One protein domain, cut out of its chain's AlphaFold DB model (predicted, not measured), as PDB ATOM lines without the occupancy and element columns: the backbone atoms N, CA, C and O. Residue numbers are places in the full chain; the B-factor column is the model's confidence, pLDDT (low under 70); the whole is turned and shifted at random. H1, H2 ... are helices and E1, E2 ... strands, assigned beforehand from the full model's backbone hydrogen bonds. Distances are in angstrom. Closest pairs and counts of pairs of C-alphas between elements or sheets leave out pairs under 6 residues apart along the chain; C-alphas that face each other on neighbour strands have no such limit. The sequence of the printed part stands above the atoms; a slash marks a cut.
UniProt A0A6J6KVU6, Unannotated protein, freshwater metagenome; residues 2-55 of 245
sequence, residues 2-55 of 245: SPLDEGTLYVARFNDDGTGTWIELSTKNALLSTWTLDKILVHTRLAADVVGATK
ATOM      1  N   SER A   2       7.231  30.233  73.865       92.12
ATOM      2  CA  SER A   2       5.928  30.243  74.530       92.12
ATOM      3  C   SER A   2       6.029  31.051  75.827       92.12
ATOM      4  O   SER A   2       7.058  30.957  76.495       92.12
ATOM      5  N   PRO A   3       4.984  31.785  76.251       90.69
ATOM      6  CA  PRO A   3       4.956  32.392  77.585       90.69
ATOM      7  C   PRO A   3       5.014  31.359  78.727       90.69
ATOM      8  O   PRO A   3       5.151  31.748  79.878       90.69
ATOM      9  N   LEU A   4       4.900  30.059  78.423       95.19
ATOM     10  CA  LEU A   4       5.011  28.960  79.388       95.19
ATOM     11  C   LEU A   4       6.396  28.284  79.398       95.19
ATOM     12  O   LEU A   4       6.613  27.393  80.213       95.19
ATOM     13  N   ASP A   5       7.316  28.676  78.507       94.06
ATOM     14  CA  ASP A   5       8.669  28.090  78.445       94.06
ATOM     15  C   ASP A   5       9.597  28.668  79.530       94.06
ATOM     16  O   ASP A   5      10.571  28.025  79.923       94.06
ATOM     17  N   GLU A   6       9.305  29.877  80.019       94.25
ATOM     18  CA  GLU A   6      10.117  30.597  80.999       94.25
ATOM     19  C   GLU A   6       9.254  31.064  82.174       94.25
ATOM     20  O   GLU A   6       8.245  31.743  81.999       94.25
ATOM     21  N   GLY A   7       9.660  30.709  83.394       94.25
ATOM     22  CA  GLY A   7       8.943  31.071  84.609       94.25
ATOM     23  C   GLY A   7       9.521  30.401  85.849       94.25
ATOM     24  O   GLY A   7      10.557  29.733  85.796       94.25
ATOM     25  N   THR A   8       8.831  30.573  86.973       95.56
ATOM     26  CA  THR A   8       9.203  29.968  88.254       95.56
ATOM     27  C   THR A   8       8.067  29.084  88.746       95.56
ATOM     28  O   THR A   8       6.921  29.523  88.822       95.56
ATOM     29  N   LEU A   9       8.385  27.838  89.095       97.62
ATOM     30  CA  LEU A   9       7.432  26.913  89.696       97.62
ATOM     31  C   LEU A   9       7.422  27.081  91.219       97.62
ATOM     32  O   LEU A   9       8.479  27.156  91.848       97.62
ATOM     33  N   TYR A  10       6.231  27.088  91.810       98.31
ATOM     34  CA  TYR A  10       6.029  27.178  93.254       98.31
ATOM     35  C   TYR A  10       5.182  26.014  93.762       98.31
ATOM     36  O   TYR A  10       4.414  25.407  93.016       98.31
ATOM     37  N   VAL A  11       5.292  25.736  95.058       98.75
ATOM     38  CA  VAL A  11       4.399  24.827  95.780       98.75
ATOM     39  C   VAL A  11       3.837  25.504  97.026       98.75
ATOM     40  O   VAL A  11       4.504  26.328  97.650       98.75
ATOM     41  N   ALA A  12       2.602  25.170  97.389       98.56
ATOM     42  CA  ALA A  12       1.932  25.758  98.538       98.56
ATOM     43  C   ALA A  12       2.351  25.104  99.866       98.56
ATOM     44  O   ALA A  12       2.441  23.878  99.994       98.56
ATOM     45  N   ARG A  13       2.500  25.941 100.892       98.75
ATOM     46  CA  ARG A  13       2.357  25.555 102.297       98.75
ATOM     47  C   ARG A  13       1.174  26.312 102.893       98.75
ATOM     48  O   ARG A  13       1.121  27.535 102.797       98.75
ATOM     49  N   PHE A  14       0.256  25.581 103.509       98.69
ATOM     50  CA  PHE A  14      -0.888  26.108 104.251       98.69
ATOM     51  C   PHE A  14      -0.544  26.119 105.742       98.69
ATOM     52  O   PHE A  14      -0.204  25.074 106.299       98.69
ATOM     53  N   ASN A  15      -0.605  27.292 106.372       98.38
ATOM     54  CA  ASN A  15      -0.383  27.469 107.804       98.38
ATOM     55  C   ASN A  15      -1.723  27.417 108.552       98.38
ATOM     56  O   ASN A  15      -2.736  27.903 108.051       98.38
ATOM     57  N   ASP A  16      -1.723  26.885 109.775       97.69
ATOM     58  CA  ASP A  16      -2.940  26.683 110.579       97.69
ATOM     59  C   ASP A  16      -3.666  27.980 110.998       97.69
ATOM     60  O   ASP A  16      -4.795  27.925 111.489       97.69
ATOM     61  N   ASP A  17      -3.044  29.144 110.805       97.69
ATOM     62  CA  ASP A  17      -3.608  30.467 111.097       97.69
ATOM     63  C   ASP A  17      -4.428  31.064 109.936       97.69
ATOM     64  O   ASP A  17      -4.893  32.200 110.032       97.69
ATOM     65  N   GLY A  18      -4.623  30.307 108.850       98.12
ATOM     66  CA  GLY A  18      -5.332  30.771 107.654       98.12
ATOM     67  C   GLY A  18      -4.449  31.554 106.681       98.12
ATOM     68  O   GLY A  18      -4.945  32.051 105.673       98.12
ATOM     69  N   THR A  19      -3.142  31.649 106.930       98.50
ATOM     70  CA  THR A  19      -2.169  32.148 105.952       98.50
ATOM     71  C   THR A  19      -1.510  30.996 105.203       98.50
ATOM     72  O   THR A  19      -1.550  29.835 105.612       98.50
ATOM     73  N   GLY A  20      -0.872  31.295 104.083       98.44
ATOM     74  CA  GLY A  20      -0.059  30.343 103.353       98.44
ATOM     75  C   GLY A  20       1.064  31.019 102.588       98.44
ATOM     76  O   GLY A  20       1.176  32.245 102.536       98.44
ATOM     77  N   THR A  21       1.952  30.200 102.042       98.44
ATOM     78  CA  THR A  21       3.179  30.646 101.380       98.44
ATOM     79  C   THR A  21       3.411  29.847 100.110       98.44
ATOM     80  O   THR A  21       3.286  28.621 100.106       98.44
ATOM     81  N   TRP A  22       3.790  30.547  99.047       98.44
ATOM     82  CA  TRP A  22       4.313  29.964  97.821       98.44
ATOM     83  C   TRP A  22       5.818  29.761  97.970       98.44
ATOM     84  O   TRP A  22       6.584  30.715  98.095       98.44
ATOM     85  N   ILE A  23       6.256  28.504  97.981       98.38
ATOM     86  CA  ILE A  23       7.660  28.132  98.140       98.38
ATOM     87  C   ILE A  23       8.248  27.842  96.763       98.38
ATOM     88  O   ILE A  23       7.776  26.953  96.058       98.38
ATOM     89  N   GLU A  24       9.281  28.593  96.386       98.00
ATOM     90  CA  GLU A  24       9.951  28.455  95.093       98.00
ATOM     91  C   GLU A  24      10.640  27.090  94.953       98.00
ATOM     92  O   GLU A  24      11.422  26.679  95.820       98.00
ATOM     93  N   LEU A  25      10.385  26.417  93.829       98.62
ATOM     94  CA  LEU A  25      11.042  25.183  93.416       98.62
ATOM     95  C   LEU A  25      12.102  25.498  92.355       98.62
ATOM     96  O   LEU A  25      11.883  25.340  91.155       98.62
ATOM     97  N   SER A  26      13.268  25.955  92.806       98.00
ATOM     98  CA  SER A  26      14.404  26.263  91.934       98.00
ATOM     99  C   SER A  26      15.736  26.064  92.657       98.00
ATOM    100  O   SER A  26      15.783  25.886  93.874       98.00
ATOM    101  N   THR A  27      16.839  26.160  91.915       98.12
ATOM    102  CA  THR A  27      18.201  26.110  92.472       98.12
ATOM    103  C   THR A  27      18.545  27.321  93.348       98.12
ATOM    104  O   THR A  27      19.531  27.284  94.082       98.12
ATOM    105  N   LYS A  28      17.731  28.390  93.315       97.62
ATOM    106  CA  LYS A  28      17.866  29.557  94.204       97.62
ATOM    107  C   LYS A  28      17.357  29.267  95.616       97.62
ATOM    108  O   LYS A  28      17.761  29.941  96.560       97.62
ATOM    109  N   ASN A  29      16.489  28.267  95.780       97.81
ATOM    110  CA  ASN A  29      16.069  27.809  97.095       97.81
ATOM    111  C   ASN A  29      17.219  27.027  97.748       97.81
ATOM    112  O   ASN A  29      17.680  26.026  97.205       97.81
ATOM    113  N   ALA A  30      17.666  27.456  98.932       98.12
ATOM    114  CA  ALA A  30      18.812  26.858  99.618       98.12
ATOM    115  C   ALA A  30      18.675  25.335  99.817       98.12
ATOM    116  O   ALA A  30      19.661  24.611  99.662       98.12
ATOM    117  N   LEU A  31      17.458  24.835 100.076       98.31
ATOM    118  CA  LEU A  31      17.181  23.403 100.265       98.31
ATOM    119  C   LEU A  31      17.303  22.582  98.971       98.31
ATOM    120  O   LEU A  31      17.478  21.366  99.027       98.31
ATOM    121  N   LEU A  32      17.237  23.238  97.812       98.62
ATOM    122  CA  LEU A  32      17.341  22.633  96.482       98.62
ATOM    123  C   LEU A  32      18.605  23.082  95.732       98.62
ATOM    124  O   LEU A  32      18.784  22.736  94.569       98.62
ATOM    125  N   SER A  33      19.507  23.817  96.386       98.00
ATOM    126  CA  SER A  33      20.700  24.414  95.761       98.00
ATOM    127  C   SER A  33      21.676  23.399  95.153       98.00
ATOM    128  O   SER A  33      22.432  23.735  94.246       98.00
ATOM    129  N   THR A  34      21.652  22.147  95.621       98.31
ATOM    130  CA  THR A  34      22.468  21.041  95.089       98.31
ATOM    131  C   THR A  34      21.780  20.257  93.969       98.31
ATOM    132  O   THR A  34      22.370  19.331  93.410       98.31
ATOM    133  N   TRP A  35      20.526  20.582  93.648       98.56
ATOM    134  CA  TRP A  35      19.781  19.975  92.552       98.56
ATOM    135  C   TRP A  35      19.976  20.792  91.274       98.56
ATOM    136  O   TRP A  35      20.294  21.977  91.314       98.56
ATOM    137  N   THR A  36      19.758  20.162  90.125       98.44
ATOM    138  CA  THR A  36      19.659  20.858  88.840       98.44
ATOM    139  C   THR A  36      18.198  21.214  88.548       98.44
ATOM    140  O   THR A  36      17.281  20.578  89.074       98.44
ATOM    141  N   LEU A  37      17.956  22.240  87.722       97.94
ATOM    142  CA  LEU A  37      16.593  22.694  87.410       97.94
ATOM    143  C   LEU A  37      15.759  21.597  86.725       97.94
ATOM    144  O   LEU A  37      14.614  21.375  87.104       97.94
ATOM    145  N   ASP A  38      16.341  20.864  85.776       98.06
ATOM    146  CA  ASP A  38      15.697  19.733  85.100       98.06
ATOM    147  C   ASP A  38      15.274  18.643  86.096       98.06
ATOM    148  O   ASP A  38      14.142  18.162  86.045       98.06
ATOM    149  N   LYS A  39      16.127  18.324  87.080       98.44
ATOM    150  CA  LYS A  39      15.798  17.372  88.145       98.44
ATOM    151  C   LYS A  39      14.629  17.862  89.003       98.44
ATOM    152  O   LYS A  39      13.775  17.058  89.368       98.44
ATOM    153  N   ILE A  40      14.578  19.157  89.327       98.69
ATOM    154  CA  ILE A  40      13.473  19.758  90.094       98.69
ATOM    155  C   ILE A  40      12.156  19.668  89.308       98.69
ATOM    156  O   ILE A  40      11.127  19.313  89.883       98.69
ATOM    157  N   LEU A  41      12.176  19.932  88.000       98.19
ATOM    158  CA  LEU A  41      10.979  19.887  87.151       98.19
ATOM    159  C   LEU A  41      10.497  18.452  86.876       98.19
ATOM    160  O   LEU A  41       9.302  18.186  86.912       98.19
ATOM    161  N   VAL A  42      11.404  17.493  86.667       98.38
ATOM    162  CA  VAL A  42      11.034  16.078  86.461       98.38
ATOM    163  C   VAL A  42      10.594  15.411  87.771       98.38
ATOM    164  O   VAL A  42       9.682  14.584  87.785       98.38
ATOM    165  N   HIS A  43      11.211  15.779  88.896       98.56
ATOM    166  CA  HIS A  43      10.926  15.214  90.217       98.56
ATOM    167  C   HIS A  43      10.276  16.224  91.169       98.56
ATOM    168  O   HIS A  43      10.559  16.226  92.369       98.56
ATOM    169  N   THR A  44       9.359  17.047  90.655       98.75
ATOM    170  CA  THR A  44       8.701  18.132  91.406       98.75
ATOM    171  C   THR A  44       8.095  17.673  92.725       98.75
ATOM    172  O   THR A  44       8.224  18.371  93.723       98.75
ATOM    173  N   ARG A  45       7.500  16.474  92.776       98.69
ATOM    174  CA  ARG A  45       6.942  15.920  94.022       98.69
ATOM    175  C   ARG A  45       8.008  15.740  95.111       98.69
ATOM    176  O   ARG A  45       7.774  16.121  96.250       98.69
ATOM    177  N   LEU A  46       9.189  15.230  94.754       98.69
ATOM    178  CA  LEU A  46      10.295  15.061  95.703       98.69
ATOM    179  C   LEU A  46      10.886  16.414  96.119       98.69
ATOM    180  O   LEU A  46      11.199  16.606  97.288       98.69
ATOM    181  N   ALA A  47      11.012  17.361  95.184       98.81
ATOM    182  CA  ALA A  47      11.468  18.713  95.501       98.81
ATOM    183  C   ALA A  47      10.492  19.434  96.453       98.81
ATOM    184  O   ALA A  47      10.926  20.062  97.416       98.81
ATOM    185  N   ALA A  48       9.182  19.285  96.229       98.75
ATOM    186  CA  ALA A  48       8.127  19.803  97.095       98.75
ATOM    187  C   ALA A  48       8.177  19.202  98.511       98.75
ATOM    188  O   ALA A  48       8.060  19.938  99.491       98.75
ATOM    189  N   ASP A  49       8.402  17.888  98.627       98.56
ATOM    190  CA  ASP A  49       8.608  17.228  99.922       98.56
ATOM    191  C   ASP A  49       9.846  17.789 100.647       98.56
ATOM    192  O   ASP A  49       9.772  18.096 101.837       98.56
ATOM    193  N   VAL A  50      10.967  17.983  99.935       98.62
ATOM    194  CA  VAL A  50      12.215  18.543 100.496       98.62
ATOM    195  C   VAL A  50      12.008  19.946 101.063       98.62
ATOM    196  O   VAL A  50      12.524  20.254 102.137       98.62
ATOM    197  N   VAL A  51      11.238  20.796 100.377       98.62
ATOM    198  CA  VAL A  51      10.962  22.165 100.846       98.62
ATOM    199  C   VAL A  51       9.796  22.244 101.839       98.62
ATOM    200  O   VAL A  51       9.453  23.334 102.301       98.62
ATOM    201  N   GLY A  52       9.190  21.112 102.204       98.25
ATOM    202  CA  GLY A  52       8.127  21.035 103.204       98.25
ATOM    203  C   GLY A  52       6.809  21.654 102.742       98.25
ATOM    204  O   GLY A  52       6.226  22.463 103.470       98.25
ATOM    205  N   ALA A  53       6.367  21.321 101.529       98.75
ATOM    206  CA  ALA A  53       5.004  21.587 101.074       98.75
ATOM    207  C   ALA A  53       3.962  20.881 101.961       98.75
ATOM    208  O   ALA A  53       4.231  19.816 102.528       98.75
ATOM    209  N   THR A  54       2.752  21.439 102.060       98.75
ATOM    210  CA  THR A  54       1.666  20.783 102.807       98.75
ATOM    211  C   THR A  54       1.126  19.599 102.006       98.75
ATOM    212  O   THR A  54       0.780  19.726 100.833       98.75
ATOM    213  N   LYS A  55       1.028  18.427 102.641       98.56
ATOM    214  CA  LYS A  55       0.424  17.235 102.030       98.56
ATOM    215  C   LYS A  55      -1.092  17.383 102.048       98.56
ATOM    216  O   LYS A  55      -1.680  17.356 103.125       98.56
TER     217      LYS A  55
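What this domain is: This is residues 2 to 55 of the 245 residues of the protein "Unannotated protein" of freshwater metagenome (UniProt A0A6J6KVU6). A two-stranded hairpin, E1 and E2, has one short helix, H2, near E1, and a second, H1, makes a corner with H2. A long unnamed loop, residues 25 to 36, joins E2 to H1, and residues 2 to 7 stick out as a free tail. The printed part has 54 residues, with two named strands and then two named helices, in the order E1, E2, H1, H2; the sheet is antiparallel. The class is mixed, helices and strands, though under half of the residues are in named elements. The whole is only just compact, close to loose, with a radius of gyration of the C-alphas of 11.8 A and spans of 35 by 27 by 17 A.

How they stand to each other: E1, residues 10 to 14, and E2, residues 19 to 24, form an antiparallel hairpin at 155 degrees. N 11 and O 23 are 2.9 A apart and N 23 and O 11 2.8 A, within hydrogen-bond range. The closest C-alphas of E1 and H2, residues 44 to 50, are those of Val 11 and Ala 48, 6.4 A apart. E2 and H2 are only just apart, 8.4 A at the closest. H1, residues 37 to 42, is close to H2 but not clearly touching: their closest C-alphas, of Ile 40 and Ala 47, are 5.9 A apart. They run opposite ways at a steep tilt of 69 degrees, only just short of about perpendicular. E1 and H1 are apart. In H1 and H2 every O i to N i+4 pair is within hydrogen-bond range.

Where its parts are: E1 begins at C-alpha 10 (6.029, 27.178, 93.254) and is 13.0 A long; E2, 16.7 A long, ends at C-alpha 24 (9.951, 28.455, 95.093). H1 is 8.7 A long; H2, 9.8 A, ends at C-alpha 50 (12.215, 18.543, 100.496).

The domain as a whole: The two C-alphas farthest apart, of Ser 2 and Asp 17, are 37.8 A apart. The printed part has no cut. The links E1 to E2 and H1 to H2 are tight; E2 to H1 is long, with 12 residues. The mean pLDDT of the printed part is 97.8, and no printed residue is under 70.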